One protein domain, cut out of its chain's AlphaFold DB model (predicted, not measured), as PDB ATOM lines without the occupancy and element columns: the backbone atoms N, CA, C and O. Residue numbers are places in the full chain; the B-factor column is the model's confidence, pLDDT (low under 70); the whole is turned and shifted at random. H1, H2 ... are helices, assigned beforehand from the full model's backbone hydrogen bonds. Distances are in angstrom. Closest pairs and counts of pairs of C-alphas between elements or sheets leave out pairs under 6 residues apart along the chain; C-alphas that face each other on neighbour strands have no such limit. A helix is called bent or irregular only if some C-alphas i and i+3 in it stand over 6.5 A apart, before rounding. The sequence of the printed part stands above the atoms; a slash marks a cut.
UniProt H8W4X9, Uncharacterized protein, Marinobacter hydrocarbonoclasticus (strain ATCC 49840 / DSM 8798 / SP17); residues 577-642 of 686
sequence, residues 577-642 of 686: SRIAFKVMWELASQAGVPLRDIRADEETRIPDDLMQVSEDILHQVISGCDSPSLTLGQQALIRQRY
ATOM      1  N   SER A 577      31.334  46.487  17.855       96.44
ATOM      2  CA  SER A 577      32.725  46.880  17.594       96.44
ATOM      3  C   SER A 577      33.579  45.781  16.961       96.44
ATOM      4  O   SER A 577      34.541  46.079  16.249       96.44
ATOM      5  N   ARG A 578      33.202  44.507  17.118       96.94
ATOM      6  CA  ARG A 578      33.887  43.369  16.490       96.94
ATOM      7  C   ARG A 578      33.726  43.360  14.963       96.94
ATOM      8  O   ARG A 578      34.598  42.843  14.266       96.94
ATOM      9  N   ILE A 579      32.677  43.984  14.415       98.06
ATOM     10  CA  ILE A 579      32.528  44.174  12.963       98.06
ATOM     11  C   ILE A 579      33.591  45.148  12.446       98.06
ATOM     12  O   ILE A 579      34.284  44.833  11.478       98.06
ATOM     13  N   ALA A 580      33.775  46.290  13.116       98.12
ATOM     14  CA  ALA A 580      34.819  47.254  12.768       98.12
ATOM     15  C   ALA A 580      36.224  46.630  12.885       98.12
ATOM     16  O   ALA A 580      37.058  46.810  11.997       98.12
ATOM     17  N   PHE A 581      36.466  45.823  13.924       98.06
ATOM     18  CA  PHE A 581      37.687  45.021  14.045       98.06
ATOM     19  C   PHE A 581      37.906  44.118  12.825       98.06
ATOM     20  O   PHE A 581      38.972  44.176  12.218       98.06
ATOM     21  N   LYS A 582      36.899  43.326  12.430       97.75
ATOM     22  CA  LYS A 582      36.992  42.389  11.299       97.75
ATOM     23  C   LYS A 582      37.275  43.106   9.978       97.75
ATOM     24  O   LYS A 582      38.093  42.636   9.194       97.75
ATOM     25  N   VAL A 583      36.639  44.257   9.751       98.44
ATOM     26  CA  VAL A 583      36.896  45.100   8.574       98.44
ATOM     27  C   VAL A 583      38.345  45.590   8.557       98.44
ATOM     28  O   VAL A 583      39.026  45.446   7.544       98.44
ATOM     29  N   MET A 584      38.844  46.135   9.670       98.69
ATOM     30  CA  MET A 584      40.231  46.605   9.753       98.69
ATOM     31  C   MET A 584      41.236  45.458   9.601       98.69
ATOM     32  O   MET A 584      42.232  45.613   8.901       98.69
ATOM     33  N   TRP A 585      40.970  44.310  10.229       98.19
ATOM     34  CA  TRP A 585      41.802  43.111  10.128       98.19
ATOM     35  C   TRP A 585      41.929  42.638   8.676       98.19
ATOM     36  O   TRP A 585      43.035  42.343   8.228       98.19
ATOM     37  N   GLU A 586      40.831  42.632   7.918       97.81
ATOM     38  CA  GLU A 586      40.836  42.249   6.503       97.81
ATOM     39  C   GLU A 586      41.642  43.242   5.652       97.81
ATOM     40  O   GLU A 586      42.520  42.836   4.894       97.81
ATOM     41  N   LEU A 587      41.406  44.551   5.814       98.38
ATOM     42  CA  LEU A 587      42.132  45.593   5.074       98.38
ATOM     43  C   LEU A 587      43.638  45.568   5.369       98.38
ATOM     44  O   LEU A 587      44.454  45.677   4.456       98.38
ATOM     45  N   ALA A 588      44.010  45.379   6.637       98.38
ATOM     46  CA  ALA A 588      45.399  45.232   7.055       98.38
ATOM     47  C   ALA A 588      46.034  43.956   6.476       98.38
ATOM     48  O   ALA A 588      47.160  43.991   5.979       98.38
ATOM     49  N   SER A 589      45.305  42.838   6.482       97.81
ATOM     50  CA  SER A 589      45.776  41.570   5.914       97.81
ATOM     51  C   SER A 589      46.005  41.678   4.402       97.81
ATOM     52  O   SER A 589      47.033  41.224   3.905       97.81
ATOM     53  N   GLN A 590      45.108  42.353   3.672       96.81
ATOM     54  CA  GLN A 590      45.275  42.644   2.240       96.81
ATOM     55  C   GLN A 590      46.475  43.560   1.960       96.81
ATOM     56  O   GLN A 590      47.135  43.408   0.933       96.81
ATOM     57  N   ALA A 591      46.799  44.468   2.886       97.38
ATOM     58  CA  ALA A 591      48.001  45.302   2.832       97.38
ATOM     59  C   ALA A 591      49.292  44.559   3.240       97.38
ATOM     60  O   ALA A 591      50.377  45.134   3.178       97.38
ATOM     61  N   GLY A 592      49.206  43.283   3.638       97.69
ATOM     62  CA  GLY A 592      50.357  42.452   3.996       97.69
ATOM     63  C   GLY A 592      50.825  42.586   5.447       97.69
ATOM     64  O   GLY A 592      51.954  42.201   5.749       97.69
ATOM     65  N   VAL A 593      49.993  43.124   6.345       98.25
ATOM     66  CA  VAL A 593      50.279  43.158   7.789       98.25
ATOM     67  C   VAL A 593      50.266  41.722   8.350       98.25
ATOM     68  O   VAL A 593      49.330  40.971   8.070       98.25
ATOM     69  N   PRO A 594      51.266  41.306   9.152       96.50
ATOM     70  CA  PRO A 594      51.384  39.938   9.648       96.50
ATOM     71  C   PRO A 594      50.429  39.691  10.826       96.50
ATOM     72  O   PRO A 594      50.819  39.758  11.993       96.50
ATOM     73  N   LEU A 595      49.165  39.401  10.520       95.81
ATOM     74  CA  LEU A 595      48.113  39.114  11.499       95.81
ATOM     75  C   LEU A 595      47.775  37.617  11.542       95.81
ATOM     76  O   LEU A 595      47.781  36.922  10.526       95.81
ATOM     77  N   ARG A 596      47.468  37.112  12.740       94.38
ATOM     78  CA  ARG A 596      46.943  35.759  12.963       94.38
ATOM     79  C   ARG A 596      45.494  35.653  12.496       94.38
ATOM     80  O   ARG A 596      44.770  36.645  12.438       94.38
ATOM     81  N   ASP A 597      45.081  34.419  12.228       91.06
ATOM     82  CA  ASP A 597      43.682  34.072  11.992       91.06
ATOM     83  C   ASP A 597      42.840  34.312  13.255       91.06
ATOM     84  O   ASP A 597      43.238  33.922  14.353       91.06
ATOM     85  N   ILE A 598      41.681  34.942  13.075       91.69
ATOM     86  CA  ILE A 598      40.755  35.355  14.138       91.69
ATOM     87  C   ILE A 598      39.606  34.353  14.345       91.69
ATOM     88  O   ILE A 598      38.867  34.449  15.316       91.69
ATOM     89  N   ARG A 599      39.422  33.363  13.452       83.06
ATOM     90  CA  ARG A 599      38.225  32.489  13.437       83.06
ATOM     91  C   ARG A 599      37.981  31.698  14.724       83.06
ATOM     92  O   ARG A 599      36.845  31.306  14.974       83.06
ATOM     93  N   ALA A 600      39.031  31.419  15.492       78.44
ATOM     94  CA  ALA A 600      38.957  30.634  16.723       78.44
ATOM     95  C   ALA A 600      38.945  31.489  18.004       78.44
ATOM     96  O   ALA A 600      38.906  30.918  19.089       78.44
ATOM     97  N   ASP A 601      38.999  32.821  17.897       86.19
ATOM     98  CA  ASP A 601      39.081  33.714  19.056       86.19
ATOM     99  C   ASP A 601      37.693  34.223  19.482       86.19
ATOM    100  O   ASP A 601      37.000  34.911  18.724       86.19
ATOM    101  N   GLU A 602      37.302  33.916  20.721       83.81
ATOM    102  CA  GLU A 602      36.037  34.348  21.317       83.81
ATOM    103  C   GLU A 602      35.907  35.876  21.428       83.81
ATOM    104  O   GLU A 602      34.807  36.392  21.209       83.81
ATOM    105  N   GLU A 603      36.996  36.621  21.671       81.56
ATOM    106  CA  GLU A 603      36.966  38.095  21.785       81.56
ATOM    107  C   GLU A 603      36.609  38.781  20.454       81.56
ATOM    108  O   GLU A 603      36.157  39.934  20.419       81.56
ATOM    109  N   THR A 604      36.803  38.066  19.343       87.62
ATOM    110  CA  THR A 604      36.525  38.539  17.980       87.62
ATOM    111  C   THR A 604      35.247  37.934  17.395       87.62
ATOM    112  O   THR A 604      34.807  38.329  16.311       87.62
ATOM    113  N   ARG A 605      34.606  37.006  18.119       92.94
ATOM    114  CA  ARG A 605      33.414  36.294  17.655       92.94
ATOM    115  C   ARG A 605      32.233  37.247  17.510       92.94
ATOM    116  O   ARG A 605      31.829  37.913  18.465       92.94
ATOM    117  N   ILE A 606      31.644  37.271  16.319       95.12
ATOM    118  CA  ILE A 606      30.426  38.035  16.035       95.12
ATOM    119  C   ILE A 606      29.210  37.276  16.597       95.12
ATOM    120  O   ILE A 606      29.103  36.072  16.355       95.12
ATOM    121  N   PRO A 607      28.300  37.937  17.340       95.31
ATOM    122  CA  PRO A 607      27.026  37.343  17.743       95.31
ATOM    123  C   PRO A 607      26.181  36.891  16.546       95.31
ATOM    124  O   PRO A 607      26.192  37.537  15.500       95.31
ATOM    125  N   ASP A 608      25.401  35.826  16.716       96.00
ATOM    126  CA  ASP A 608      24.627  35.206  15.630       96.00
ATOM    127  C   ASP A 608      23.663  36.188  14.940       96.00
ATOM    128  O   ASP A 608      23.533  36.186  13.717       96.00
ATOM    129  N   ASP A 609      23.032  37.084  15.704       95.69
ATOM    130  CA  ASP A 609      22.128  38.112  15.173       95.69
ATOM    131  C   ASP A 609      22.856  39.233  14.407       95.69
ATOM    132  O   ASP A 609      22.241  39.923  13.595       95.69
ATOM    133  N   LEU A 610      24.171  39.378  14.597       96.88
ATOM    134  CA  LEU A 610      25.033  40.302  13.857       96.88
ATOM    135  C   LEU A 610      25.798  39.643  12.703       96.88
ATOM    136  O   LEU A 610      26.432  40.362  11.929       96.88
ATOM    137  N   MET A 611      25.751  38.317  12.543       96.31
ATOM    138  CA  MET A 611      26.532  37.626  11.507       96.31
ATOM    139  C   MET A 611      26.214  38.140  10.102       96.31
ATOM    140  O   MET A 611      27.129  38.550   9.391       96.31
ATOM    141  N   GLN A 612      24.930  38.214   9.734       97.38
ATOM    142  CA  GLN A 612      24.532  38.700   8.408       97.38
ATOM    143  C   GLN A 612      24.951  40.160   8.188       97.38
ATOM    144  O   GLN A 612      25.452  40.509   7.126       97.38
ATOM    145  N   VAL A 613      24.799  41.013   9.210       98.19
ATOM    146  CA  VAL A 613      25.248  42.414   9.162       98.19
ATOM    147  C   VAL A 613      26.755  42.487   8.915       98.19
ATOM    148  O   VAL A 613      27.213  43.272   8.089       98.19
ATOM    149  N   SER A 614      27.530  41.665   9.625       97.75
ATOM    150  CA  SER A 614      28.982  41.603   9.477       97.75
ATOM    151  C   SER A 614      29.392  41.165   8.074       97.75
ATOM    152  O   SER A 614      30.297  41.770   7.502       97.75
ATOM    153  N   GLU A 615      28.745  40.139   7.523       97.25
ATOM    154  CA  GLU A 615      29.011  39.640   6.171       97.25
ATOM    155  C   GLU A 615      28.666  40.684   5.103       97.25
ATOM    156  O   GLU A 615      29.496  40.955   4.234       97.25
ATOM    157  N   ASP A 616      27.505  41.333   5.215       98.00
ATOM    158  CA  ASP A 616      27.056  42.359   4.270       98.00
ATOM    159  C   ASP A 616      27.979  43.586   4.278       98.00
ATOM    160  O   ASP A 616      28.335  44.102   3.214       98.00
ATOM    161  N   ILE A 617      28.387  44.054   5.467       98.44
ATOM    162  CA  ILE A 617      29.339  45.165   5.617       98.44
ATOM    163  C   ILE A 617      30.687  44.779   5.016       98.44
ATOM    164  O   ILE A 617      31.226  45.517   4.192       98.44
ATOM    165  N   LEU A 618      31.228  43.621   5.399       97.81
ATOM    166  CA  LEU A 618      32.548  43.187   4.956       97.81
ATOM    167  C   LEU A 618      32.595  43.014   3.433       97.81
ATOM    168  O   LEU A 618      33.504  43.531   2.786       97.81
ATOM    169  N   HIS A 619      31.590  42.360   2.846       98.00
ATOM    170  CA  HIS A 619      31.500  42.163   1.402       98.00
ATOM    171  C   HIS A 619      31.446  43.496   0.640       98.00
ATOM    172  O   HIS A 619      32.154  43.678  -0.355       98.00
ATOM    173  N   GLN A 620      30.638  44.453   1.111       98.44
ATOM    174  CA  GLN A 620      30.557  45.787   0.509       98.44
ATOM    175  C   GLN A 620      31.891  46.540   0.614       98.44
ATOM    176  O   GLN A 620      32.345  47.111  -0.379       98.44
ATOM    177  N   VAL A 621      32.549  46.510   1.776       97.94
ATOM    178  CA  VAL A 621      33.818  47.222   2.000       97.94
ATOM    179  C   VAL A 621      34.958  46.661   1.150       97.94
ATOM    180  O   VAL A 621      35.694  47.443   0.534       97.94
ATOM    181  N   ILE A 622      35.077  45.330   1.067       96.00
ATOM    182  CA  ILE A 622      36.057  44.650   0.202       96.00
ATOM    183  C   ILE A 622      35.787  44.978  -1.274       96.00
ATOM    184  O   ILE A 622      36.723  45.155  -2.048       96.00
ATOM    185  N   SER A 623      34.519  45.151  -1.656       96.31
ATOM    186  CA  SER A 623      34.126  45.582  -3.006       96.31
ATOM    187  C   SER A 623      34.387  47.074  -3.288       96.31
ATOM    188  O   SER A 623      33.998  47.573  -4.342       96.31
ATOM    189  N   GLY A 624      35.026  47.800  -2.364       94.94
ATOM    190  CA  GLY A 624      35.383  49.213  -2.517       94.94
ATOM    191  C   GLY A 624      34.334  50.206  -2.010       94.94
ATOM    192  O   GLY A 624      34.475  51.401  -2.251       94.94
ATOM    193  N   CYS A 625      33.285  49.755  -1.315       96.75
ATOM    194  CA  CYS A 625      32.288  50.653  -0.732       96.75
ATOM    195  C   CYS A 625      32.788  51.260   0.588       96.75
ATOM    196  O   CYS A 625      33.068  50.542   1.545       96.75
ATOM    197  N   ASP A 626      32.840  52.588   0.656       96.31
ATOM    198  CA  ASP A 626      33.245  53.338   1.854       96.31
ATOM    199  C   ASP A 626      32.065  53.717   2.765       96.31
ATOM    200  O   ASP A 626      32.230  54.340   3.811       96.31
ATOM    201  N   SER A 627      30.838  53.376   2.384       96.25
ATOM    202  CA  SER A 627      29.631  53.640   3.178       96.25
ATOM    203  C   SER A 627      28.641  52.494   2.967       96.25
ATOM    204  O   SER A 627      27.694  52.635   2.189       96.25
ATOM    205  N   PRO A 628      28.904  51.320   3.574       97.06
ATOM    206  CA  PRO A 628      28.080  50.135   3.384       97.06
ATOM    207  C   PRO A 628      26.623  50.411   3.758       97.06
ATOM    208  O   PRO A 628      26.313  51.002   4.792       97.06
ATOM    209  N   SER A 629      25.722  49.962   2.893       95.75
ATOM    210  CA  SER A 629      24.282  50.084   3.082       95.75
ATOM    211  C   SER A 629      23.730  48.883   3.846       95.75
ATOM    212  O   SER A 629      24.203  47.757   3.690       95.75
ATOM    213  N   LEU A 630      22.715  49.135   4.667       96.50
ATOM    214  CA  LEU A 630      22.034  48.129   5.476       96.50
ATOM    215  C   LEU A 630      20.527  48.223   5.258       96.50
ATOM    216  O   LEU A 630      19.994  49.314   5.042       96.50
ATOM    217  N   THR A 631      19.835  47.093   5.359       97.50
ATOM    218  CA  THR A 631      18.367  47.057   5.338       97.50
ATOM    219  C   THR A 631      17.780  47.750   6.571       97.50
ATOM    220  O   THR A 631      18.437  47.862   7.606       97.50
ATOM    221  N   LEU A 632      16.514  48.179   6.503       96.06
ATOM    222  CA  LEU A 632      15.848  48.838   7.637       96.06
ATOM    223  C   LEU A 632      15.820  47.959   8.900       96.06
ATOM    224  O   LEU A 632      16.023  48.471   9.996       96.06
ATOM    225  N   GLY A 633      15.631  46.642   8.749       97.25
ATOM    226  CA  GLY A 633      15.660  45.701   9.875       97.25
ATOM    227  C   GLY A 633      17.043  45.598  10.521       97.25
ATOM    228  O   GLY A 633      17.161  45.641  11.741       97.25
ATOM    229  N   GLN A 634      18.107  45.553   9.714       97.81
ATOM    230  CA  GLN A 634      19.485  45.563  10.223       97.81
ATOM    231  C   GLN A 634      19.812  46.880  10.932       97.81
ATOM    232  O   GLN A 634      20.389  46.863  12.014       97.81
ATOM    233  N   GLN A 635      19.410  48.020  10.364       96.94
ATOM    234  CA  GLN A 635      19.596  49.325  11.003       96.94
ATOM    235  C   GLN A 635      18.866  49.404  12.352       96.94
ATOM    236  O   GLN A 635      19.449  49.869  13.330       96.94
ATOM    237  N   ALA A 636      17.623  48.916  12.420       97.50
ATOM    238  CA  ALA A 636      16.846  48.868  13.656       97.50
ATOM    239  C   ALA A 636      17.502  47.963  14.710       97.50
ATOM    240  O   ALA A 636      17.658  48.390  15.855       97.50
ATOM    241  N   LEU A 637      17.956  46.765  14.321       98.06
ATOM    242  CA  LEU A 637      18.676  45.844  15.205       98.06
ATOM    243  C   LEU A 637      19.920  46.503  15.805       98.06
ATOM    244  O   LEU A 637      20.081  46.515  17.026       98.06
ATOM    245  N   ILE A 638      20.783  47.073  14.961       97.69
ATOM    246  CA  ILE A 638      22.034  47.679  15.420       97.69
ATOM    247  C   ILE A 638      21.720  48.876  16.325       97.69
ATOM    248  O   ILE A 638      22.230  48.935  17.438       97.69
ATOM    249  N   ARG A 639      20.820  49.785  15.923       97.19
ATOM    250  CA  ARG A 639      20.470  50.979  16.717       97.19
ATOM    251  C   ARG A 639      19.903  50.645  18.099       97.19
ATOM    252  O   ARG A 639      20.233  51.313  19.077       97.19
ATOM    253  N   GLN A 640      19.021  49.652  18.179       97.56
ATOM    254  CA  GLN A 640      18.265  49.350  19.398       97.56
ATOM    255  C   GLN A 640      19.020  48.453  20.377       97.56
ATOM    256  O   GLN A 640      18.740  48.515  21.574       97.56
ATOM    257  N   ARG A 641      19.929  47.608  19.875       97.38
ATOM    258  CA  ARG A 641      20.645  46.615  20.685       97.38
ATOM    259  C   ARG A 641      22.126  46.927  20.866       97.38
ATOM    260  O   ARG A 641      22.668  46.557  21.899       97.38
ATOM    261  N   TYR A 642      22.766  47.585  19.901       97.19
ATOM    262  CA  TYR A 642      24.226  47.639  19.826       97.19
ATOM    263  C   TYR A 642      24.845  49.044  19.731       97.19
ATOM    264  O   TYR A 642      25.962  49.223  20.198       97.19
TER     265      TYR A 642
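Overview. This is residues 577 to 642 of the 686 residues of an uncharacterized protein of Marinobacter hydrocarbonoclasticus (strain ATCC 49840 / DSM 8798 / SP17) (UniProt H8W4X9). Two helices, H1 and H2, pack side by side and run the same way, and the shorter H3 lies near the other side of H2, so that H2 is in the middle of a flat domain. A long loop, residues 591 to 607, goes from the end of H1 back to the beginning of H2, and the shorter link 623 to 631 leads from H2 to H3, which runs the opposite way to H2 at a steep tilt. The printed part has 66 residues with three named helices, in the order H1, H2, H3, and no named strand; the class is all helix, with 39 residues in the helices. The whole is compact, with a radius of gyration of the C-alphas of 12.5 A, and spans 36 by 28 by 14 A.

Arrangement. Start at Ser 577, where H1, residues 577 to 590, begins, and then look for H2 at residues 608 to 622. The two touch, and their closest C-alphas, those of Ile 579 and Ser 614, are 5.6 A apart. They run the same way at a shallow tilt of 34.6 degrees, only just short of steep. Go on to H3, residues 632 to 641, which touches no helix. H2 and H3 are close but not clearly touching; their closest C-alphas, those of Val 613 and Gln 634, are 6.7 A apart. Their lines stand at a steep tilt of 60 degrees, and they run opposite ways. H1 and H3 are apart. In the backbones of H1 and H3 every O i to N i+4 pair is within hydrogen-bond range, while in H2 9 of 11 are.

Along the chain. Find C-alpha 577 at (32.725, 46.880, 17.594); from there H1 runs 20.3 A to C-alpha 590 at (45.275, 42.644, 2.240). H2, the longest helix with 15 residues, begins at C-alpha 608 at (24.627, 35.206, 15.630) and runs 21.4 A to C-alpha 622. It is irregular: C-alphas 609 and 612 are 7.2 A apart. H3 covers 14.1 A from C-alpha 632 to C-alpha 641 at (20.645, 46.615, 20.685).

Size, cuts and confidence. The two C-alphas farthest apart are those of Pro 594 and Leu 632, at 36.7 A, while the first and last printed C-alphas, those of Ser 577 and Tyr 642, are 8.8 A apart. The link from H1 to H2, with 17 residues, is long, and its C-alphas lie 8 to 19 A from the mean of the C-alphas; the link from H2 to H3, with 9 residues, is short. The printed part has no cut. The mean pLDDT of the printed part is 95.7, and no printed residue is under 70.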